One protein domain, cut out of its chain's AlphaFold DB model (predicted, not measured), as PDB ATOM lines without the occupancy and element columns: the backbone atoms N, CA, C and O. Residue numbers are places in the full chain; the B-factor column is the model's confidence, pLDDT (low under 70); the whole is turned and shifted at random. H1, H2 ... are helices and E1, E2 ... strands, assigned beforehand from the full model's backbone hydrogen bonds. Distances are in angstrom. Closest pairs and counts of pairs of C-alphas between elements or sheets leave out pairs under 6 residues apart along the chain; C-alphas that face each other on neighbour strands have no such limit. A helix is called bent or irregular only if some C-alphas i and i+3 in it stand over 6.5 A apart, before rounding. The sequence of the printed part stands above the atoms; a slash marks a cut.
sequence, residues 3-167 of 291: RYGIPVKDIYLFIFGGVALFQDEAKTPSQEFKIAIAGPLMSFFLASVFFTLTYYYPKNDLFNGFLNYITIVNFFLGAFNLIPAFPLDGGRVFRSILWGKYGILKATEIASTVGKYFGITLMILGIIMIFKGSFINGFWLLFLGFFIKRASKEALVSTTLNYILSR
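What this domain is: This is residues 3 to 167 of the 291 residues of the protein "Site-2 protease family protein" of Sulfurihydrogenibium azorense (UniProt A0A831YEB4). Two long helical hairpins, H1 with H2 and H3b with H4, spread apart as a V, and the short arm H3a sits where they come together, touching both H1 and H3b. A small two-stranded hairpin, E1 and E2, lies off to one side of this V, before the first helix. The printed part has 165 residues, with two named strands and then four named helices in the order E1, E2, H1, H2, H3, H4; the two-stranded sheet is antiparallel and the class is mostly helix. It is only just compact, close to loose, with a radius of gyration of the C-alphas of 18.3 A and spans of 61 by 46 by 29 A.

How they stand to each other: E1, residues 8 to 14, and E2, residues 17 to 22, are an antiparallel hairpin at 160 degrees, with N 9 and O 21 and also N 14 and O 17 within hydrogen-bond range at 2.9 A. H1, residues 29 to 54, is apart from E1; it has a kink of 29 degrees near residue 39, and is neither bent nor irregular, but only just: C-alphas 36 and 39 are 6.4 A apart. H2, residues 62 to 81, forms a helical hairpin with H1, at a shallow tilt of 20 degrees, opposite ways; their closest C-alphas, those of Pro 40 and Gly 78, are 4.2 A apart. H3, residues 89 to 131, was assigned as one helix by its hydrogen bonds but is bent, with C-alphas 101 and 104 9.1 A apart; its arms are H3a, residues 89 to 101, and H3b, residues 104 to 131. H3a touches H1 at residues 29 to 40 alone, at a shallow tilt of 32 degrees, opposite ways; the closest C-alphas are those of Pro 29 and Ser 96, 4.7 A. H3a touches H3b at residues 104 to 115 alone, opposite ways at a shallow tilt of 34 degrees, only just short of steep; the closest C-alphas are those of Trp 99 and Ala 107, 5.0 A. H4, residues 135 to 165, forms a helical hairpin with H3b, at a shallow tilt of 14 degrees, opposite ways; the closest C-alphas are those of Gly 126 and Gly 138, 3.8 A. H4 is apart from H1 and H2. Every O i to N i+4 pair is within hydrogen-bond range in H2, H3b and H4, against 19 of 22 in H1 and 7 of 9 in H3a.

Where its parts are: E1 begins at C-alpha 8 (-42.348, 41.247, -8.275). H1 measures 38.3 A from first to last C-alpha, H2 28.4 A, H3b 40.7 A and H4 44.6 A. H4 ends at C-alpha 165 (-39.136, 51.861, -27.190).

The domain as a whole: The C-alphas of Asn 60 and Arg 167 are the farthest apart, at 61.3 A. The printed part has no cut, and no link is long. The mean pLDDT of the printed part is 90.1; residues 7 to 9, 15 to 17 and 19 to 24 are under 70.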
ATOM      1  N   ARG A   3     -33.546  41.899  -4.569       79.94
ATOM      2  CA  ARG A   3     -32.242  42.526  -4.257       79.94
ATOM      3  C   ARG A   3     -31.719  43.468  -5.354       79.94
ATOM      4  O   ARG A   3     -30.904  44.334  -5.071       79.94
ATOM      5  N   TYR A   4     -32.169  43.296  -6.595       76.56
ATOM      6  CA  TYR A   4     -31.794  44.144  -7.729       76.56
ATOM      7  C   TYR A   4     -32.813  45.255  -8.016       76.56
ATOM      8  O   TYR A   4     -32.731  45.885  -9.066       76.56
ATOM      9  N   GLY A   5     -33.763  45.498  -7.107       72.44
ATOM     10  CA  GLY A   5     -34.779  46.537  -7.269       72.44
ATOM     11  C   GLY A   5     -35.780  46.239  -8.384       72.44
ATOM     12  O   GLY A   5     -36.379  47.165  -8.912       72.44
ATOM     13  N   ILE A   6     -35.939  44.966  -8.765       72.88
ATOM     14  CA  ILE A   6     -36.952  44.537  -9.732       72.88
ATOM     15  C   ILE A   6     -38.170  44.072  -8.925       72.88
ATOM     16  O   ILE A   6     -38.109  42.974  -8.350       72.88
ATOM     17  N   PRO A   7     -39.237  44.887  -8.822       69.06
ATOM     18  CA  PRO A   7     -40.409  44.524  -8.044       69.06
ATOM     19  C   PRO A   7     -41.128  43.349  -8.712       69.06
ATOM     20  O   PRO A   7     -41.360  43.335  -9.926       69.06
ATOM     21  N   VAL A   8     -41.459  42.349  -7.894       67.50
ATOM     22  CA  VAL A   8     -42.348  41.247  -8.275       67.50
ATOM     23  C   VAL A   8     -43.762  41.756  -8.064       67.50
ATOM     24  O   VAL A   8     -44.107  42.115  -6.941       67.50
ATOM     25  N   LYS A   9     -44.545  41.855  -9.138       66.25
ATOM     26  CA  LYS A   9     -45.912  42.370  -9.045       66.25
ATOM     27  C   LYS A   9     -46.874  41.262  -8.632       66.25
ATOM     28  O   LYS A   9     -47.556  41.398  -7.630       66.25
ATOM     29  N   ASP A  10     -46.854  40.163  -9.382       71.38
ATOM     30  CA  ASP A  10     -47.793  39.054  -9.244       71.38
ATOM     31  C   ASP A  10     -47.094  37.720  -9.544       71.38
ATOM     32  O   ASP A  10     -46.137  37.667 -10.328       71.38
ATOM     33  N   ILE A  11     -47.594  36.635  -8.948       74.81
ATOM     34  CA  ILE A  11     -47.215  35.257  -9.281       74.81
ATOM     35  C   ILE A  11     -48.469  34.547  -9.783       74.81
ATOM     36  O   ILE A  11     -49.394  34.288  -9.019       74.81
ATOM     37  N   TYR A  12     -48.490  34.224 -11.073       70.00
ATOM     38  CA  TYR A  12     -49.585  33.491 -11.695       70.00
ATOM     39  C   TYR A  12     -49.241  32.011 -11.759       70.00
ATOM     40  O   TYR A  12     -48.285  31.629 -12.431       70.00
ATOM     41  N   LEU A  13     -50.036  31.182 -11.083       75.50
ATOM     42  CA  LEU A  13     -49.992  29.730 -11.219       75.50
ATOM     43  C   LEU A  13     -51.020  29.304 -12.266       75.50
ATOM     44  O   LEU A  13     -52.207  29.592 -12.142       75.50
ATOM     45  N   PHE A  14     -50.558  28.623 -13.303       70.19
ATOM     46  CA  PHE A  14     -51.387  28.052 -14.356       70.19
ATOM     47  C   PHE A  14     -50.962  26.609 -14.609       70.19
ATOM     48  O   PHE A  14     -49.974  26.118 -14.065       70.19
ATOM     49  N   ILE A  15     -51.708  25.913 -15.462       64.44
ATOM     50  CA  ILE A  15     -51.525  24.479 -15.718       64.44
ATOM     51  C   ILE A  15     -50.126  24.091 -16.236       64.44
ATOM     52  O   ILE A  15     -49.777  22.918 -16.187       64.44
ATOM     53  N   PHE A  16     -49.316  25.049 -16.708       62.41
ATOM     54  CA  PHE A  16     -47.947  24.804 -17.188       62.41
ATOM     55  C   PHE A  16     -46.857  25.366 -16.263       62.41
ATOM     56  O   PHE A  16     -45.689  25.373 -16.644       62.41
ATOM     57  N   GLY A  17     -47.216  25.831 -15.062       68.31
ATOM     58  CA  GLY A  17     -46.268  26.287 -14.047       68.31
ATOM     59  C   GLY A  17     -46.623  27.639 -13.433       68.31
ATOM     60  O   GLY A  17     -47.751  28.117 -13.521       68.31
ATOM     61  N   GLY A  18     -45.634  28.247 -12.777       70.25
ATOM     62  CA  GLY A  18     -45.735  29.584 -12.201       70.25
ATOM     63  C   GLY A  18     -44.968  30.610 -13.029       70.25
ATOM     64  O   GLY A  18     -43.789  30.406 -13.306       70.25
ATOM     65  N   VAL A  19     -45.600  31.727 -13.392       64.94
ATOM     66  CA  VAL A  19     -44.915  32.887 -13.981       64.94
ATOM     67  C   VAL A  19     -44.967  34.043 -12.995       64.94
ATOM     68  O   VAL A  19     -46.040  34.505 -12.604       64.94
ATOM     69  N   ALA A  20     -43.787  34.524 -12.608       59.06
ATOM     70  CA  ALA A  20     -43.640  35.774 -11.881       59.06
ATOM     71  C   ALA A  20     -43.605  36.938 -12.880       59.06
ATOM     72  O   ALA A  20     -42.765  36.965 -13.784       59.06
ATOM     73  N   LEU A  21     -44.506  37.904 -12.713       58.75
ATOM     74  CA  LEU A  21     -44.496  39.135 -13.497       58.75
ATOM     75  C   LEU A  21     -43.589  40.165 -12.831       58.75
ATOM     76  O   LEU A  21     -43.815  40.599 -11.697       58.75
ATOM     77  N   PHE A  22     -42.568  40.570 -13.574       61.84
ATOM     78  CA  PHE A  22     -41.644  41.630 -13.194       61.84
ATOM     79  C   PHE A  22     -42.065  42.935 -13.874       61.84
ATOM     80  O   PHE A  22     -42.468  42.913 -15.036       61.84
ATOM     81  N   GLN A  23     -41.970  44.070 -13.173       56.66
ATOM     82  CA  GLN A  23     -42.258  45.378 -13.793       56.66
ATOM     83  C   GLN A  23     -41.137  45.854 -14.726       56.66
ATOM     84  O   GLN A  23     -41.405  46.612 -15.652       56.66
ATOM     85  N   ASP A  24     -39.907  45.398 -14.490       64.81
ATOM     86  CA  ASP A  24     -38.720  45.784 -15.248       64.81
ATOM     87  C   ASP A  24     -37.912  44.553 -15.675       64.81
ATOM     88  O   ASP A  24     -37.816  43.556 -14.951       64.81
ATOM     89  N   GLU A  25     -37.279  44.639 -16.846       71.88
ATOM     90  CA  GLU A  25     -36.291  43.653 -17.285       71.88
ATOM     91  C   GLU A  25     -34.935  43.850 -16.582       71.88
ATOM     92  O   GLU A  25     -34.605  44.924 -16.066       71.88
ATOM     93  N   ALA A  26     -34.115  42.795 -16.571       79.38
ATOM     94  CA  ALA A  26     -32.745  42.878 -16.076       79.38
ATOM     95  C   ALA A  26     -31.940  43.902 -16.894       79.38
ATOM     96  O   ALA A  26     -31.989  43.903 -18.121       79.38
ATOM     97  N   LYS A  27     -31.165  44.760 -16.217       82.31
ATOM     98  CA  LYS A  27     -30.414  45.850 -16.868       82.31
ATOM     99  C   LYS A  27     -29.022  45.426 -17.329       82.31
ATOM    100  O   LYS A  27     -28.404  46.125 -18.123       82.31
ATOM    101  N   THR A  28     -28.515  44.304 -16.817       88.81
ATOM    102  CA  THR A  28     -27.170  43.804 -17.128       88.81
ATOM    103  C   THR A  28     -27.160  42.285 -17.323       88.81
ATOM    104  O   THR A  28     -27.953  41.587 -16.677       88.81
ATOM    105  N   PRO A  29     -26.206  41.749 -18.112       91.12
ATOM    106  CA  PRO A  29     -26.035  40.307 -18.289       91.12
ATOM    107  C   PRO A  29     -25.880  39.548 -16.963       91.12
ATOM    108  O   PRO A  29     -26.517  38.524 -16.744       91.12
ATOM    109  N   SER A  30     -25.083  40.084 -16.030       92.31
ATOM    110  CA  SER A  30     -24.848  39.440 -14.730       92.31
ATOM    111  C   SER A  30     -26.114  39.369 -13.872       92.31
ATOM    112  O   SER A  30     -26.349  38.364 -13.199       92.31
ATOM    113  N   GLN A  31     -26.944  40.420 -13.893       90.69
ATOM    114  CA  GLN A  31     -28.228  40.408 -13.192       90.69
ATOM    115  C   GLN A  31     -29.159  39.351 -13.781       90.69
ATOM    116  O   GLN A  31     -29.771  38.605 -13.020       90.69
ATOM    117  N   GLU A  32     -29.240  39.256 -15.110       91.19
ATOM    118  CA  GLU A  32     -30.068  38.246 -15.762       91.19
ATOM    119  C   GLU A  32     -29.621  36.825 -15.412       91.19
ATOM    120  O   GLU A  32     -30.451  36.030 -14.977       91.19
ATOM    121  N   PHE A  33     -28.320  36.537 -15.514       93.69
ATOM    122  CA  PHE A  33     -27.756  35.233 -15.168       93.69
ATOM    123  C   PHE A  33     -28.146  34.811 -13.747       93.69
ATOM    124  O   PHE A  33     -28.687  33.729 -13.533       93.69
ATOM    125  N   LYS A  34     -27.914  35.697 -12.768       93.44
ATOM    126  CA  LYS A  34     -28.181  35.423 -11.347       93.44
ATOM    127  C   LYS A  34     -29.665  35.233 -11.056       93.44
ATOM    128  O   LYS A  34     -30.011  34.462 -10.170       93.44
ATOM    129  N   ILE A  35     -30.538  35.955 -11.759       90.06
ATOM    130  CA  ILE A  35     -31.987  35.809 -11.599       90.06
ATOM    131  C   ILE A  35     -32.457  34.489 -12.211       90.06
ATOM    132  O   ILE A  35     -33.209  33.774 -11.559       90.06
ATOM    133  N   ALA A  36     -32.002  34.161 -13.420       91.12
ATOM    134  CA  ALA A  36     -32.424  32.963 -14.135       91.12
ATOM    135  C   ALA A  36     -31.926  31.675 -13.462       91.12
ATOM    136  O   ALA A  36     -32.683  30.727 -13.313       91.12
ATOM    137  N   ILE A  37     -30.680  31.646 -12.979       94.81
ATOM    138  CA  ILE A  37     -30.115  30.441 -12.352       94.81
ATOM    139  C   ILE A  37     -30.717  30.141 -10.966       94.81
ATOM    140  O   ILE A  37     -30.646  29.008 -10.495       94.81
ATOM    141  N   ALA A  38     -31.328  31.133 -10.310       92.81
ATOM    142  CA  ALA A  38     -31.866  30.981  -8.959       92.81
ATOM    143  C   ALA A  38     -32.993  29.937  -8.876       92.81
ATOM    144  O   ALA A  38     -33.045  29.190  -7.902       92.81
ATOM    145  N   GLY A  39     -33.861  29.863  -9.892       90.81
ATOM    146  CA  GLY A  39     -34.947  28.881  -9.962       90.81
ATOM    147  C   GLY A  39     -34.419  27.443  -9.986       90.81
ATOM    148  O   GLY A  39     -34.664  26.700  -9.035       90.81
ATOM    149  N   PRO A  40     -33.628  27.055 -11.006       94.62
ATOM    150  CA  PRO A  40     -33.037  25.723 -11.082       94.62
ATOM    151  C   PRO A  40     -32.211  25.333  -9.855       94.62
ATOM    152  O   PRO A  40     -32.329  24.204  -9.384       94.62
ATOM    153  N   LEU A  41     -31.411  26.253  -9.299       96.69
ATOM    154  CA  LEU A  41     -30.634  25.978  -8.085       96.69
ATOM    155  C   LEU A  41     -31.532  25.666  -6.886       96.69
ATOM    156  O   LEU A  41     -31.232  24.737  -6.140       96.69
ATOM    157  N   MET A  42     -32.636  26.398  -6.719       95.94
ATOM    158  CA  MET A  42     -33.601  26.110  -5.661       95.94
ATOM    159  C   MET A  42     -34.266  24.746  -5.873       95.94
ATOM    160  O   MET A  42     -34.395  23.982  -4.919       95.94
ATOM    161  N   SER A  43     -34.624  24.395  -7.110       95.88
ATOM    162  CA  SER A  43     -35.184  23.075  -7.423       95.88
ATOM    163  C   SER A  43     -34.199  21.945  -7.100       95.88
ATOM    164  O   SER A  43     -34.569  20.978  -6.442       95.88
ATOM    165  N   PHE A  44     -32.921  22.068  -7.475       97.94
ATOM    166  CA  PHE A  44     -31.916  21.058  -7.120       97.94
ATOM    167  C   PHE A  44     -31.631  20.999  -5.621       97.94
ATOM    168  O   PHE A  44     -31.427  19.909  -5.082       97.94
ATOM    169  N   PHE A  45     -31.647  22.144  -4.937       98.06
ATOM    170  CA  PHE A  45     -31.534  22.193  -3.485       98.06
ATOM    171  C   PHE A  45     -32.682  21.423  -2.824       98.06
ATOM    172  O   PHE A  45     -32.430  20.525  -2.024       98.06
ATOM    173  N   LEU A  46     -33.929  21.695  -3.219       97.62
ATOM    174  CA  LEU A  46     -35.102  20.978  -2.720       97.62
ATOM    175  C   LEU A  46     -35.032  19.482  -3.032       97.62
ATOM    176  O   LEU A  46     -35.251  18.670  -2.136       97.62
ATOM    177  N   ALA A  47     -34.670  19.105  -4.261       97.75
ATOM    178  CA  ALA A  47     -34.483  17.704  -4.628       97.75
ATOM    179  C   ALA A  47     -33.454  17.017  -3.717       97.75
ATOM    180  O   ALA A  47     -33.711  15.928  -3.217       97.75
ATOM    181  N   SER A  48     -32.327  17.675  -3.437       98.00
ATOM    182  CA  SER A  48     -31.275  17.141  -2.561       98.00
ATOM    183  C   SER A  48     -31.746  16.998  -1.109       98.00
ATOM    184  O   SER A  48     -31.455  15.990  -0.461       98.00
ATOM    185  N   VAL A  49     -32.503  17.974  -0.599       98.06
ATOM    186  CA  VAL A  49     -33.081  17.936   0.753       98.06
ATOM    187  C   VAL A  49     -34.074  16.783   0.880       98.06
ATOM    188  O   VAL A  49     -33.933  15.958   1.781       98.06
ATOM    189  N   PHE A  50     -35.043  16.676  -0.031       97.50
ATOM    190  CA  PHE A  50     -36.050  15.616   0.029       97.50
ATOM    191  C   PHE A  50     -35.446  14.233  -0.193       97.50
ATOM    192  O   PHE A  50     -35.810  13.307   0.528       97.50
ATOM    193  N   PHE A  51     -34.462  14.110  -1.088       97.19
ATOM    194  CA  PHE A  51     -33.706  12.877  -1.275       97.19
ATOM    195  C   PHE A  51     -33.017  12.450   0.021       97.19
ATOM    196  O   PHE A  51     -33.142  11.303   0.440       97.19
ATOM    197  N   THR A  52     -32.357  13.388   0.703       97.38
ATOM    198  CA  THR A  52     -31.693  13.121   1.985       97.38
ATOM    199  C   THR A  52     -32.696  12.682   3.054       97.38
ATOM    200  O   THR A  52     -32.415  11.768   3.827       97.38
ATOM    201  N   LEU A  53     -33.892  13.278   3.071       96.31
ATOM    202  CA  LEU A  53     -34.952  12.886   3.998       96.31
ATOM    203  C   LEU A  53     -35.424  11.444   3.777       96.31
ATOM    204  O   LEU A  53     -35.761  10.783   4.754       96.31
ATOM    205  N   THR A  54     -35.383  10.913   2.548       95.88
ATOM    206  CA  THR A  54     -35.806   9.522   2.281       95.88
ATOM    207  C   THR A  54     -35.008   8.481   3.070       95.88
ATOM    208  O   THR A  54     -35.538   7.415   3.368       95.88
ATOM    209  N   TYR A  55     -33.767   8.775   3.469       95.31
ATOM    210  CA  TYR A  55     -32.950   7.843   4.251       95.31
ATOM    211  C   TYR A  55     -33.418   7.687   5.704       95.31
ATOM    212  O   TYR A  55     -33.057   6.704   6.349       95.31
ATOM    213  N   TYR A  56     -34.227   8.619   6.215       95.69
ATOM    214  CA  TYR A  56     -34.736   8.595   7.590       95.69
ATOM    215  C   TYR A  56     -36.099   7.902   7.726       95.69
ATOM    216  O   TYR A  56     -36.573   7.718   8.846       95.69
ATOM    217  N   TYR A  57     -36.723   7.500   6.614       94.31
ATOM    218  CA  TYR A  57     -38.031   6.841   6.607       94.31
ATOM    219  C   TYR A  57     -37.946   5.456   5.955       94.31
ATOM    220  O   TYR A  57     -37.221   5.291   4.969       94.31
ATOM    221  N   PRO A  58     -38.699   4.449   6.436       94.19
ATOM    222  CA  PRO A  58     -38.745   3.131   5.807       94.19
ATOM    223  C   PRO A  58     -39.184   3.207   4.339       94.19
ATOM    224  O   PRO A  58     -40.096   3.949   3.995       94.19
ATOM    225  N   LYS A  59     -38.592   2.384   3.463       91.56
ATOM    226  CA  LYS A  59     -38.891   2.401   2.013       91.56
ATOM    227  C   LYS A  59     -40.357   2.118   1.662       91.56
ATOM    228  O   LYS A  59     -40.827   2.570   0.627       91.56
ATOM    229  N   ASN A  60     -41.060   1.371   2.512       92.19
ATOM    230  CA  ASN A  60     -42.465   1.003   2.307       92.19
ATOM    231  C   ASN A  60     -43.443   2.023   2.915       92.19
ATOM    232  O   ASN A  60     -44.652   1.810   2.864       92.19
ATOM    233  N   ASP A  61     -42.936   3.097   3.524       94.25
ATOM    234  CA  ASP A  61     -43.762   4.154   4.096       94.25
ATOM    235  C   ASP A  61     -44.327   5.062   2.990       94.25
ATOM    236  O   ASP A  61     -43.622   5.456   2.055       94.25
ATOM    237  N   LEU A  62     -45.601   5.439   3.119       94.94
ATOM    238  CA  LEU A  62     -46.267   6.362   2.200       94.94
ATOM    239  C   LEU A  62     -45.534   7.709   2.156       94.94
ATOM    240  O   LEU A  62     -45.393   8.308   1.087       94.94
ATOM    241  N   PHE A  63     -45.022   8.164   3.304       95.25
ATOM    242  CA  PHE A  63     -44.266   9.411   3.383       95.25
ATOM    243  C   PHE A  63     -42.933   9.325   2.623       95.25
ATOM    244  O   PHE A  63     -42.571  10.261   1.912       95.25
ATOM    245  N   ASN A  64     -42.245   8.178   2.671       96.69
ATOM    246  CA  ASN A  64     -41.044   7.936   1.867       96.69
ATOM    247  C   ASN A  64     -41.356   7.990   0.359       96.69
ATOM    248  O   ASN A  64     -40.632   8.633  -0.406       96.69
ATOM    249  N   GLY A  65     -42.468   7.381  -0.065       95.62
ATOM    250  CA  GLY A  65     -42.951   7.461  -1.447       95.62
ATOM    251  C   GLY A  65     -43.225   8.900  -1.901       95.62
ATOM    252  O   GLY A  65     -42.801   9.304  -2.986       95.62
ATOM    253  N   PHE A  66     -43.861   9.705  -1.047       96.50
ATOM    254  CA  PHE A  66     -44.110  11.126  -1.301       96.50
ATOM    255  C   PHE A  66     -42.815  11.946  -1.426       96.50
ATOM    256  O   PHE A  66     -42.666  12.723  -2.371       96.50
ATOM    257  N   LEU A  67     -41.846  11.739  -0.528       97.12
ATOM    258  CA  LEU A  67     -40.531  12.390  -0.592       97.12
ATOM    259  C   LEU A  67     -39.775  12.033  -1.878       97.12
ATOM    260  O   LEU A  67     -39.208  12.917  -2.527       97.12
ATOM    261  N   ASN A  68     -39.802  10.761  -2.284       96.44
ATOM    262  CA  ASN A  68     -39.227  10.316  -3.554       96.44
ATOM    263  C   ASN A  68     -39.901  10.998  -4.749       96.44
ATOM    264  O   ASN A  68     -39.216  11.488  -5.647       96.44
ATOM    265  N   TYR A  69     -41.230  11.087  -4.749       96.31
ATOM    266  CA  TYR A  69     -41.965  11.772  -5.809       96.31
ATOM    267  C   TYR A  69     -41.562  13.250  -5.920       96.31
ATOM    268  O   TYR A  69     -41.196  13.707  -7.003       96.31
ATOM    269  N   ILE A  70     -41.541  13.990  -4.805       96.81
ATOM    270  CA  ILE A  70     -41.140  15.407  -4.802       96.81
ATOM    271  C   ILE A  70     -39.673  15.581  -5.206       96.81
ATOM    272  O   ILE A  70     -39.348  16.544  -5.906       96.81
ATOM    273  N   THR A  71     -38.797  14.658  -4.806       97.81
ATOM    274  CA  THR A  71     -37.391  14.631  -5.232       97.81
ATOM    275  C   THR A  71     -37.293  14.562  -6.751       97.81
ATOM    276  O   THR A  71     -36.654  15.414  -7.369       97.81
ATOM    277  N   ILE A  72     -37.971  13.582  -7.354       97.25
ATOM    278  CA  ILE A  72     -37.990  13.366  -8.804       97.25
ATOM    279  C   ILE A  72     -38.553  14.602  -9.513       97.25
ATOM    280  O   ILE A  72     -37.932  15.107 -10.447       97.25
ATOM    281  N   VAL A  73     -39.686  15.131  -9.044       95.06
ATOM    282  CA  VAL A  73     -40.321  16.318  -9.634       95.06
ATOM    283  C   VAL A  73     -39.385  17.525  -9.595       95.06
ATOM    284  O   VAL A  73     -39.193  18.164 -10.625       95.06
ATOM    285  N   ASN A  74     -38.762  17.832  -8.454       96.31
ATOM    286  CA  ASN A  74     -37.857  18.979  -8.340       96.31
ATOM    287  C   ASN A  74     -36.579  18.797  -9.164       96.31
ATOM    288  O   ASN A  74     -36.111  19.751  -9.786       96.31
ATOM    289  N   PHE A  75     -36.038  17.579  -9.222       97.62
ATOM    290  CA  PHE A  75     -34.877  17.281 -10.052       97.62
ATOM    291  C   PHE A  75     -35.182  17.517 -11.534       97.62
ATOM    292  O   PHE A  75     -34.464  18.264 -12.199       97.62
ATOM    293  N   PHE A  76     -36.275  16.941 -12.047       94.44
ATOM    294  CA  PHE A  76     -36.677  17.134 -13.440       94.44
ATOM    295  C   PHE A  76     -37.099  18.574 -13.729       94.44
ATOM    296  O   PHE A  76     -36.783  19.076 -14.802       94.44
ATOM    297  N   LEU A  77     -37.735  19.269 -12.782       92.25
ATOM    298  CA  LEU A  77     -38.072  20.686 -12.917       92.25
ATOM    299  C   LEU A  77     -36.811  21.550 -13.048       92.25
ATOM    300  O   LEU A  77     -36.742  22.401 -13.932       92.25
ATOM    301  N   GLY A  78     -35.798  21.317 -12.207       94.56
ATOM    302  CA  GLY A  78     -34.507  22.003 -12.289       94.56
ATOM    303  C   GLY A  78     -33.761  21.689 -13.586       94.56
ATOM    304  O   GLY A  78     -33.312  22.603 -14.276       94.56
ATOM    305  N   ALA A  79     -33.680  20.409 -13.959       95.25
ATOM    306  CA  ALA A  79     -32.988  19.961 -15.166       95.25
ATOM    307  C   ALA A  79     -33.658  20.475 -16.447       95.25
ATOM    308  O   ALA A  79     -32.981  21.001 -17.330       95.25
ATOM    309  N   PHE A  80     -34.987  20.385 -16.531       90.88
ATOM    310  CA  PHE A  80     -35.749  20.903 -17.663       90.88
ATOM    311  C   PHE A  80     -35.602  22.422 -17.776       90.88
ATOM    312  O   PHE A  80     -35.343  22.932 -18.863       90.88
ATOM    313  N   ASN A  81     -35.658  23.146 -16.655       92.56
ATOM    314  CA  ASN A  81     -35.449  24.590 -16.663       92.56
ATOM    315  C   ASN A  81     -34.013  25.006 -16.987       92.56
ATOM    316  O   ASN A  81     -33.827  26.173 -17.286       92.56
ATOM    317  N   LEU A  82     -33.011  24.120 -16.986       94.62
ATOM    318  CA  LEU A  82     -31.650  24.436 -17.448       94.62
ATOM    319  C   LEU A  82     -31.427  24.227 -18.950       94.62
ATOM    320  O   LEU A  82     -30.360  24.580 -19.454       94.62
ATOM    321  N   ILE A  83     -32.408  23.694 -19.683       93.19
ATOM    322  CA  ILE A  83     -32.296  23.534 -21.137       93.19
ATOM    323  C   ILE A  83     -32.056  24.920 -21.772       93.19
ATOM    324  O   ILE A  83     -32.790  25.864 -21.457       93.19
ATOM    325  N   PRO A  84     -31.063  25.079 -22.676       91.94
ATOM    326  CA  PRO A  84     -30.686  26.364 -23.274       91.94
ATOM    327  C   PRO A  84     -31.681  26.831 -24.353       91.94
ATOM    328  O   PRO A  84     -31.305  27.189 -25.465       91.94
ATOM    329  N   ALA A  85     -32.973  26.824 -24.033       87.81
ATOM    330  CA  ALA A  85     -34.083  27.147 -24.916       87.81
ATOM    331  C   ALA A  85     -34.967  28.212 -24.259       87.81
ATOM    332  O   ALA A  85     -35.499  27.997 -23.173       87.81
ATOM    333  N   PHE A  86     -35.163  29.362 -24.908       84.44
ATOM    334  CA  PHE A  86     -36.183  30.319 -24.459       84.44
ATOM    335  C   PHE A  86     -37.577  29.653 -24.562       84.44
ATOM    336  O   PHE A  86     -37.791  28.901 -25.511       84.44
ATOM    337  N   PRO A  87     -38.539  29.860 -23.639       83.06
ATOM    338  CA  PRO A  87     -38.565  30.745 -22.465       83.06
ATOM    339  C   PRO A  87     -38.070  30.145 -21.149       83.06
ATOM    340  O   PRO A  87     -38.295  30.748 -20.103       83.06
ATOM    341  N   LEU A  88     -37.413  28.989 -21.180       89.88
ATOM    342  CA  LEU A  88     -36.898  28.349 -19.972       89.88
ATOM    343  C   LEU A  88     -35.782  29.198 -19.351       89.88
ATOM    344  O   LEU A  88     -35.103  29.973 -20.040       89.88
ATOM    345  N   ASP A  89     -35.557  29.022 -18.051       92.19
ATOM    346  CA  ASP A  89     -34.519  29.760 -17.324       92.19
ATOM    347  C   ASP A  89     -33.123  29.536 -17.928       92.19
ATOM    348  O   ASP A  89     -32.337  30.471 -18.044       92.19
ATOM    349  N   GLY A  90     -32.836  28.338 -18.431       92.44
ATOM    350  CA  GLY A  90     -31.610  27.972 -19.131       92.44
ATOM    351  C   GLY A  90     -31.450  28.729 -20.444       92.44
ATOM    352  O   GLY A  90     -30.340  29.119 -20.800       92.44
ATOM    353  N   GLY A  91     -32.556  29.047 -21.121       93.00
ATOM    354  CA  GLY A  91     -32.578  29.973 -22.249       93.00
ATOM    355  C   GLY A  91     -32.163  31.389 -21.851       93.00
ATOM    356  O   GLY A  91     -31.409  32.025 -22.583       93.00
ATOM    357  N   ARG A  92     -32.587  31.875 -20.677       92.69
ATOM    358  CA  ARG A  92     -32.186  33.190 -20.133       92.69
ATOM    359  C   ARG A  92     -30.738  33.197 -19.643       92.69
ATOM    360  O   ARG A  92     -30.015  34.158 -19.886       92.69
ATOM    361  N   VAL A  93     -30.277  32.104 -19.030       94.62
ATOM    362  CA  VAL A  93     -28.862  31.886 -18.693       94.62
ATOM    363  C   VAL A  93     -28.018  31.939 -19.966       94.62
ATOM    364  O   VAL A  93     -27.097  32.748 -20.058       94.62
ATOM    365  N   PHE A  94     -28.382  31.165 -20.988       95.19
ATOM    366  CA  PHE A  94     -27.700  31.158 -22.279       95.19
ATOM    367  C   PHE A  94     -27.709  32.543 -22.944       95.19
ATOM    368  O   PHE A  94     -26.662  33.047 -23.354       95.19
ATOM    369  N   ARG A  95     -28.865  33.215 -22.958       94.88
ATOM    370  CA  ARG A  95     -29.022  34.594 -23.443       94.88
ATOM    371  C   ARG A  95     -28.098  35.566 -22.715       94.88
ATOM    372  O   ARG A  95     -27.446  36.376 -23.365       94.88
ATOM    373  N   SER A  96     -27.991  35.472 -21.392       94.38
ATOM    374  CA  SER A  96     -27.134  36.357 -20.595       94.38
ATOM    375  C   SER A  96     -25.644  36.184 -20.912       94.38
ATOM    376  O   SER A  96     -24.916  37.172 -20.984       94.38
ATOM    377  N   ILE A  97     -25.199  34.955 -21.195       94.69
ATOM    378  CA  ILE A  97     -23.817  34.668 -21.604       94.69
ATOM    379  C   ILE A  97     -23.529  35.306 -22.971       94.69
ATOM    380  O   ILE A  97     -22.495  35.944 -23.162       94.69
ATOM    381  N   LEU A  98     -24.467  35.185 -23.915       95.38
ATOM    382  CA  LEU A  98     -24.334  35.773 -25.249       95.38
ATOM    383  C   LEU A  98     -24.432  37.302 -25.241       95.38
ATOM    384  O   LEU A  98     -23.785  37.960 -26.058       95.38
ATOM    385  N   TRP A  99     -25.226  37.875 -24.334       94.06
ATOM    386  CA  TRP A  99     -25.494  39.311 -24.284       94.06
ATOM    387  C   TRP A  99     -24.200  40.117 -24.146       94.06
ATOM    388  O   TRP A  99     -24.005  41.071 -24.898       94.06
ATOM    389  N   GLY A 100     -23.270  39.698 -23.284       88.88
ATOM    390  CA  GLY A 100     -22.001  40.415 -23.096       88.88
ATOM    391  C   GLY A 100     -21.175  40.588 -24.378       88.88
ATOM    392  O   GLY A 100     -20.473  41.583 -24.513       88.88
ATOM    393  N   LYS A 101     -21.289  39.655 -25.333       92.31
ATOM    394  CA  LYS A 101     -20.517  39.660 -26.586       92.31
ATOM    395  C   LYS A 101     -21.291  40.215 -27.783       92.31
ATOM    396  O   LYS A 101     -20.705  40.880 -28.628       92.31
ATOM    397  N   TYR A 102     -22.585  39.918 -27.880       93.19
ATOM    398  CA  TYR A 102     -23.379  40.173 -29.088       93.19
ATOM    399  C   TYR A 102     -24.460  41.253 -28.912       93.19
ATOM    400  O   TYR A 102     -25.131  41.612 -29.878       93.19
ATOM    401  N   GLY A 103     -24.653  41.775 -27.697       92.75
ATOM    402  CA  GLY A 103     -25.756  42.683 -27.384       92.75
ATOM    403  C   GLY A 103     -27.085  41.950 -27.153       92.75
ATOM    404  O   GLY A 103     -27.264  40.792 -27.531       92.75
ATOM    405  N   ILE A 104     -28.034  42.631 -26.500       90.88
ATOM    406  CA  ILE A 104     -29.284  42.019 -26.010       90.88
ATOM    407  C   ILE A 104     -30.153  41.466 -27.143       90.88
ATOM    408  O   ILE A 104     -30.709  40.374 -27.020       90.88
ATOM    409  N   LEU A 105     -30.238  42.188 -28.265       91.81
ATOM    410  CA  LEU A 105     -31.056  41.783 -29.406       91.81
ATOM    411  C   LEU A 105     -30.545  40.484 -30.025       91.81
ATOM    412  O   LEU A 105     -31.297  39.516 -30.111       91.81
ATOM    413  N   LYS A 106     -29.257  40.432 -30.388       93.44
ATOM    414  CA  LYS A 106     -28.672  39.248 -31.024       93.44
ATOM    415  C   LYS A 106     -28.645  38.054 -30.073       93.44
ATOM    416  O   LYS A 106     -28.942  36.937 -30.485       93.44
ATOM    417  N   ALA A 107     -28.355  38.283 -28.794       94.25
ATOM    418  CA  ALA A 107     -28.416  37.236 -27.780       94.25
ATOM    419  C   ALA A 107     -29.824  36.639 -27.647       94.25
ATOM    420  O   ALA A 107     -29.975  35.418 -27.584       94.25
ATOM    421  N   THR A 108     -30.856  37.488 -27.646       92.69
ATOM    422  CA  THR A 108     -32.254  37.039 -27.600       92.69
ATOM    423  C   THR A 108     -32.639  36.311 -28.880       92.69
ATOM    424  O   THR A 108     -33.254  35.257 -28.803       92.69
ATOM    425  N   GLU A 109     -32.239  36.810 -30.050       94.44
ATOM    426  CA  GLU A 109     -32.491  36.153 -31.336       94.44
ATOM    427  C   GLU A 109     -31.909  34.733 -31.368       94.44
ATOM    428  O   GLU A 109     -32.608  33.788 -31.739       94.44
ATOM    429  N   ILE A 110     -30.661  34.561 -30.919       95.12
ATOM    430  CA  ILE A 110     -30.007  33.249 -30.850       95.12
ATOM    431  C   ILE A 110     -30.742  32.343 -29.851       95.12
ATOM    432  O   ILE A 110     -31.127  31.230 -30.211       95.12
ATOM    433  N   ALA A 111     -31.005  32.811 -28.627       94.06
ATOM    434  CA  ALA A 111     -31.689  32.019 -27.600       94.06
ATOM    435  C   ALA A 111     -33.123  31.616 -28.007       94.06
ATOM    436  O   ALA A 111     -33.531  30.467 -27.817       94.06
ATOM    437  N   SER A 112     -33.874  32.532 -28.624       94.38
ATOM    438  CA  SER A 112     -35.204  32.269 -29.187       94.38
ATOM    439  C   SER A 112     -35.151  31.315 -30.377       94.38
ATOM    440  O   SER A 112     -36.067  30.516 -30.561       94.38
ATOM    441  N   THR A 113     -34.087  31.353 -31.182       95.56
ATOM    442  CA  THR A 113     -33.896  30.413 -32.294       95.56
ATOM    443  C   THR A 113     -33.658  28.998 -31.779       95.56
ATOM    444  O   THR A 113     -34.304  28.066 -32.259       95.56
ATOM    445  N   VAL A 114     -32.814  28.831 -30.755       95.81
ATOM    446  CA  VAL A 114     -32.616  27.526 -30.103       95.81
ATOM    447  C   VAL A 114     -33.931  27.014 -29.509       95.81
ATOM    448  O   VAL A 114     -34.303  25.869 -29.761       95.81
ATOM    449  N   GLY A 115     -34.692  27.869 -28.818       94.75
ATOM    450  CA  GLY A 115     -36.009  27.506 -28.281       94.75
ATOM    451  C   GLY A 115     -37.026  27.107 -29.354       94.75
ATOM    452  O   GLY A 115     -37.717  26.096 -29.216       94.75
ATOM    453  N   LYS A 116     -37.058  27.822 -30.484       95.75
ATOM    454  CA  LYS A 116     -37.893  27.476 -31.643       95.75
ATOM    455  C   LYS A 116     -37.564  26.081 -32.173       95.75
ATOM    456  O   LYS A 116     -38.490  25.305 -32.408       95.75
ATOM    457  N   TYR A 117     -36.285  25.770 -32.390       96.88
ATOM    458  CA  TYR A 117     -35.882  24.455 -32.894       96.88
ATOM    459  C   TYR A 117     -36.135  23.353 -31.870       96.88
ATOM    460  O   TYR A 117     -36.662  22.313 -32.245       96.88
ATOM    461  N   PHE A 118     -35.882  23.609 -30.585       95.88
ATOM    462  CA  PHE A 118     -36.225  22.677 -29.513       95.88
ATOM    463  C   PHE A 118     -37.727  22.351 -29.501       95.88
ATOM    464  O   PHE A 118     -38.107  21.181 -29.504       95.88
ATOM    465  N   GLY A 119     -38.589  23.368 -29.598       95.81
ATOM    466  CA  GLY A 119     -40.035  23.176 -29.709       95.81
ATOM    467  C   GLY A 119     -40.440  22.360 -30.943       95.81
ATOM    468  O   GLY A 119     -41.266  21.458 -30.837       95.81
ATOM    469  N   ILE A 120     -39.822  22.611 -32.104       97.44
ATOM    470  CA  ILE A 120     -40.055  21.819 -33.327       97.44
ATOM    471  C   ILE A 120     -39.639  20.356 -33.124       97.44
ATOM    472  O   ILE A 120     -40.391  19.460 -33.503       97.44
ATOM    473  N   THR A 121     -38.492  20.101 -32.494       97.19
ATOM    474  CA  THR A 121     -38.037  18.740 -32.182       97.19
ATOM    475  C   THR A 121     -39.038  18.013 -31.286       97.19
ATOM    476  O   THR A 121     -39.402  16.880 -31.592       97.19
ATOM    477  N   LEU A 122     -39.552  18.662 -30.235       96.25
ATOM    478  CA  LEU A 122     -40.590  18.079 -29.376       96.25
ATOM    479  C   LEU A 122     -41.875  17.765 -30.150       96.25
ATOM    480  O   LEU A 122     -42.461  16.706 -29.948       96.25
ATOM    481  N   MET A 123     -42.283  18.640 -31.075       97.75
ATOM    482  CA  MET A 123     -43.441  18.383 -31.933       97.75
ATOM    483  C   MET A 123     -43.230  17.157 -32.826       97.75
ATOM    484  O   MET A 123     -44.117  16.312 -32.910       97.75
ATOM    485  N   ILE A 124     -42.058  17.027 -33.458       98.12
ATOM    486  CA  ILE A 124     -41.721  15.867 -34.298       98.12
ATOM    487  C   ILE A 124     -41.722  14.581 -33.463       98.12
ATOM    488  O   ILE A 124     -42.329  13.590 -33.866       98.12
ATOM    489  N   LEU A 125     -41.102  14.599 -32.279       97.44
ATOM    490  CA  LEU A 125     -41.104  13.458 -31.360       97.44
ATOM    491  C   LEU A 125     -42.523  13.094 -30.908       97.44
ATOM    492  O   LEU A 125     -42.868  11.913 -30.891       97.44
ATOM    493  N   GLY A 126     -43.358  14.092 -30.613       97.44
ATOM    494  CA  GLY A 126     -44.763  13.891 -30.268       97.44
ATOM    495  C   GLY A 126     -45.542  13.196 -31.383       97.44
ATOM    496  O   GLY A 126     -46.232  12.211 -31.129       97.44
ATOM    497  N   ILE A 127     -45.355  13.630 -32.633       97.62
ATOM    498  CA  ILE A 127     -45.961  12.996 -33.812       97.62
ATOM    499  C   ILE A 127     -45.496  11.538 -33.946       97.62
ATOM    500  O   ILE A 127     -46.325  10.643 -34.102       97.62
ATOM    501  N   ILE A 128     -44.192  11.272 -33.819       97.62
ATOM    502  CA  ILE A 128     -43.647   9.905 -33.864       97.62
ATOM    503  C   ILE A 128     -44.265   9.030 -32.760       97.62
ATOM    504  O   ILE A 128     -44.592   7.872 -33.008       97.62
ATOM    505  N   MET A 129     -44.451   9.562 -31.549       97.06
ATOM    506  CA  MET A 129     -45.066   8.828 -30.436       97.06
ATOM    507  C   MET A 129     -46.540   8.506 -30.677       97.06
ATOM    508  O   MET A 129     -46.968   7.401 -30.340       97.06
ATOM    509  N   ILE A 130     -47.291   9.421 -31.298       97.19
ATOM    510  CA  ILE A 130     -48.679   9.171 -31.716       97.19
ATOM    511  C   ILE A 130     -48.717   7.985 -32.684       97.19
ATOM    512  O   ILE A 130     -49.467   7.038 -32.458       97.19
ATOM    513  N   PHE A 131     -47.849   7.973 -33.702       96.62
ATOM    514  CA  PHE A 131     -47.775   6.863 -34.660       96.62
ATOM    515  C   PHE A 131     -47.301   5.537 -34.043       96.62
ATOM    516  O   PHE A 131     -47.642   4.474 -34.549       96.62
ATOM    517  N   LYS A 132     -46.561   5.576 -32.928       96.31
ATOM    518  CA  LYS A 132     -46.168   4.389 -32.147       96.31
ATOM    519  C   LYS A 132     -47.247   3.908 -31.160       96.31
ATOM    520  O   LYS A 132     -46.978   3.008 -30.370       96.31
ATOM    521  N   GLY A 133     -48.440   4.507 -31.168       94.38
ATOM    522  CA  GLY A 133     -49.568   4.129 -30.308       94.38
ATOM    523  C   GLY A 133     -49.605   4.826 -28.943       94.38
ATOM    524  O   GLY A 133     -50.530   4.603 -28.165       94.38
ATOM    525  N   SER A 134     -48.651   5.714 -28.638       95.44
ATOM    526  CA  SER A 134     -48.638   6.499 -27.397       95.44
ATOM    527  C   SER A 134     -49.329   7.850 -27.600       95.44
ATOM    528  O   SER A 134     -48.697   8.907 -27.569       95.44
ATOM    529  N   PHE A 135     -50.645   7.813 -27.831       94.19
ATOM    530  CA  PHE A 135     -51.442   8.996 -28.181       94.19
ATOM    531  C   PHE A 135     -51.333  10.116 -27.141       94.19
ATOM    532  O   PHE A 135     -50.960  11.231 -27.491       94.19
ATOM    533  N   ILE A 136     -51.602   9.823 -25.865       94.44
ATOM    534  CA  ILE A 136     -51.638  10.836 -24.793       94.44
ATOM    535  C   ILE A 136     -50.281  11.543 -24.658       94.44
ATOM    536  O   ILE A 136     -50.211  12.771 -24.709       94.44
ATOM    537  N   ASN A 137     -49.193  10.777 -24.553       92.88
ATOM    538  CA  ASN A 137     -47.847  11.333 -24.406       92.88
ATOM    539  C   ASN A 137     -47.404  12.099 -25.658       92.88
ATOM    540  O   ASN A 137     -46.773  13.151 -25.556       92.88
ATOM    541  N   GLY A 138     -47.746  11.592 -26.843       96.44
ATOM    542  CA  GLY A 138     -47.403  12.247 -28.096       96.44
ATOM    543  C   GLY A 138     -48.149  13.568 -28.300       96.44
ATOM    544  O   GLY A 138     -47.528  14.567 -28.667       96.44
ATOM    545  N   PHE A 139     -49.445  13.621 -27.968       95.94
ATOM    546  CA  PHE A 139     -50.212  14.872 -27.937       95.94
ATOM    547  C   PHE A 139     -49.638  15.865 -26.923       95.94
ATOM    548  O   PHE A 139     -49.509  17.047 -27.242       95.94
ATOM    549  N   TRP A 140     -49.244  15.393 -25.737       93.62
ATOM    550  CA  TRP A 140     -48.623  16.240 -24.718       93.62
ATOM    551  C   TRP A 140     -47.311  16.869 -25.206       93.62
ATOM    552  O   TRP A 140     -47.121  18.078 -25.078       93.62
ATOM    553  N   LEU A 141     -46.431  16.087 -25.841       94.56
ATOM    554  CA  LEU A 141     -45.188  16.600 -26.430       94.56
ATOM    555  C   LEU A 141     -45.432  17.578 -27.580       94.56
ATOM    556  O   LEU A 141     -44.732  18.588 -27.684       94.56
ATOM    557  N   LEU A 142     -46.425  17.306 -28.428       95.94
ATOM    558  CA  LEU A 142     -46.801  18.195 -29.526       95.94
ATOM    559  C   LEU A 142     -47.275  19.546 -28.989       95.94
ATOM    560  O   LEU A 142     -46.806  20.595 -29.440       95.94
ATOM    561  N   PHE A 143     -48.148  19.518 -27.985       93.88
ATOM    562  CA  PHE A 143     -48.640  20.713 -27.319       93.88
ATOM    563  C   PHE A 143     -47.505  21.496 -26.634       93.88
ATOM    564  O   PHE A 143     -47.378  22.706 -26.841       93.88
ATOM    565  N   LEU A 144     -46.633  20.814 -25.883       92.44
ATOM    566  CA  LEU A 144     -45.478  21.424 -25.220       92.44
ATOM    567  C   LEU A 144     -44.527  22.081 -26.232       92.44
ATOM    568  O   LEU A 144     -44.109  23.227 -26.051       92.44
ATOM    569  N   GLY A 145     -44.222  21.386 -27.329       94.62
ATOM    570  CA  GLY A 145     -43.371  21.907 -28.394       94.62
ATOM    571  C   GLY A 145     -43.969  23.132 -29.091       94.62
ATOM    572  O   GLY A 145     -43.262  24.116 -29.331       94.62
ATOM    573  N   PHE A 146     -45.283  23.127 -29.343       94.81
ATOM    574  CA  PHE A 146     -46.006  24.287 -29.863       94.81
ATOM    575  C   PHE A 146     -45.917  25.487 -28.909       94.81
ATOM    576  O   PHE A 146     -45.598  26.597 -29.348       94.81
ATOM    577  N   PHE A 147     -46.148  25.264 -27.613       91.62
ATOM    578  CA  PHE A 147     -46.085  26.311 -26.596       91.62
ATOM    579  C   PHE A 147     -44.682  26.925 -26.501       91.62
ATOM    580  O   PHE A 147     -44.542  28.145 -26.580       91.62
ATOM    581  N   ILE A 148     -43.633  26.099 -26.439       92.06
ATOM    582  CA  ILE A 148     -42.237  26.566 -26.396       92.06
ATOM    583  C   ILE A 148     -41.885  27.369 -27.650       92.06
ATOM    584  O   ILE A 148     -41.304  28.453 -27.550       92.06
ATOM    585  N   LYS A 149     -42.273  26.885 -28.838       94.31
ATOM    586  CA  LYS A 149     -42.048  27.593 -30.105       94.31
ATOM    587  C   LYS A 149     -42.730  28.964 -30.110       94.31
ATOM    588  O   LYS A 149     -42.132  29.944 -30.559       94.31
ATOM    589  N   ARG A 150     -43.974  29.040 -29.630       93.00
ATOM    590  CA  ARG A 150     -44.734  30.292 -29.542       93.00
ATOM    591  C   ARG A 150     -44.095  31.260 -28.547       93.00
ATOM    592  O   ARG A 150     -43.797  32.390 -28.925       93.00
ATOM    593  N   ALA A 151     -43.798  30.799 -27.337       89.56
ATOM    594  CA  ALA A 151     -43.191  31.616 -26.294       89.56
ATOM    595  C   ALA A 151     -41.782  32.110 -26.676       89.56
ATOM    596  O   ALA A 151     -41.431  33.256 -26.404       89.56
ATOM    597  N   SER A 152     -40.997  31.299 -27.401       91.31
ATOM    598  CA  SER A 152     -39.707  31.717 -27.978       91.31
ATOM    599  C   SER A 152     -39.848  32.930 -28.902       91.31
ATOM    600  O   SER A 152     -39.026  33.848 -28.861       91.31
ATOM    601  N   LYS A 153     -40.890  32.935 -29.746       91.19
ATOM    602  CA  LYS A 153     -41.181  34.036 -30.675       91.19
ATOM    603  C   LYS A 153     -41.668  35.277 -29.926       91.19
ATOM    604  O   LYS A 153     -41.189  36.372 -30.205       91.19
ATOM    605  N   GLU A 154     -42.593  35.106 -28.986       88.25
ATOM    606  CA  GLU A 154     -43.139  36.202 -28.174       88.25
ATOM    607  C   GLU A 154     -42.041  36.921 -27.383       88.25
ATOM    608  O   GLU A 154     -42.005  38.146 -27.348       88.25
ATOM    609  N   ALA A 155     -41.073  36.180 -26.850       87.19
ATOM    610  CA  ALA A 155     -39.934  36.749 -26.144       87.19
ATOM    611  C   ALA A 155     -39.023  37.634 -27.001       87.19
ATOM    612  O   ALA A 155     -38.581  38.695 -26.550       87.19
ATOM    613  N   LEU A 156     -38.751  37.210 -28.240       90.88
ATOM    614  CA  LEU A 156     -37.965  37.996 -29.187       90.88
ATOM    615  C   LEU A 156     -38.697  39.288 -29.552       90.88
ATOM    616  O   LEU A 156     -38.081  40.355 -29.574       90.88
ATOM    617  N   VAL A 157     -40.006  39.197 -29.796       89.88
ATOM    618  CA  VAL A 157     -40.852  40.365 -30.074       89.88
ATOM    619  C   VAL A 157     -40.852  41.310 -28.872       89.88
ATOM    620  O   VAL A 157     -40.544  42.484 -29.040       89.88
ATOM    621  N   SER A 158     -41.094  40.800 -27.660       87.81
ATOM    622  CA  SER A 158     -41.095  41.595 -26.426       87.81
ATOM    623  C   SER A 158     -39.765  42.311 -26.203       87.81
ATOM    624  O   SER A 158     -39.741  43.519 -25.987       87.81
ATOM    625  N   THR A 159     -38.643  41.594 -26.326       89.19
ATOM    626  CA  THR A 159     -37.313  42.191 -26.130       89.19
ATOM    627  C   THR A 159     -37.009  43.235 -27.203       89.19
ATOM    628  O   THR A 159     -36.472  44.295 -26.892       89.19
ATOM    629  N   THR A 160     -37.372  42.974 -28.462       90.38
ATOM    630  CA  THR A 160     -37.178  43.937 -29.559       90.38
ATOM    631  C   THR A 160     -37.997  45.202 -29.343       90.38
ATOM    632  O   THR A 160     -37.460  46.302 -29.456       90.38
ATOM    633  N   LEU A 161     -39.270  45.060 -28.971       88.81
ATOM    634  CA  LEU A 161     -40.141  46.191 -28.650       88.81
ATOM    635  C   LEU A 161     -39.588  46.997 -27.474       88.81
ATOM    636  O   LEU A 161     -39.425  48.210 -27.591       88.81
ATOM    637  N   ASN A 162     -39.222  46.334 -26.375       88.25
ATOM    638  CA  ASN A 162     -38.622  46.997 -25.219       88.25
ATOM    639  C   ASN A 162     -37.313  47.703 -25.587       88.25
ATOM    640  O   ASN A 162     -37.083  48.835 -25.164       88.25
ATOM    641  N   TYR A 163     -36.472  47.096 -26.421       89.19
ATOM    642  CA  TYR A 163     -35.226  47.704 -26.876       89.19
ATOM    643  C   TYR A 163     -35.446  48.956 -27.733       89.19
ATOM    644  O   TYR A 163     -34.780  49.964 -27.506       89.19
ATOM    645  N   ILE A 164     -36.380  48.920 -28.689       91.06
ATOM    646  CA  ILE A 164     -36.703  50.075 -29.543       91.06
ATOM    647  C   ILE A 164     -37.310  51.193 -28.694       91.06
ATOM    648  O   ILE A 164     -36.829  52.323 -28.716       91.06
ATOM    649  N   LEU A 165     -38.344  50.872 -27.915       91.50
ATOM    650  CA  LEU A 165     -39.136  51.861 -27.190       91.50
ATOM    651  C   LEU A 165     -38.411  52.429 -25.965       91.50
ATOM    652  O   LEU A 165     -38.660  53.566 -25.589       91.50
ATOM    653  N   SER A 166     -37.484  51.690 -25.350       87.50
ATOM    654  CA  SER A 166     -36.723  52.191 -24.191       87.50
ATOM    655  C   SER A 166     -35.747  53.326 -24.519       87.50
ATOM    656  O   SER A 166     -35.238  53.959 -23.592       87.50
ATOM    657  N   ARG A 167     -35.493  53.586 -25.808       90.19
ATOM    658  CA  ARG A 167     -34.676  54.708 -26.302       90.19
ATOM    659  C   ARG A 167     -35.429  56.035 -26.326       90.19
ATOM    660  O   ARG A 167     -34.794  57.075 -26.450       90.19
TER     661      ARG A 167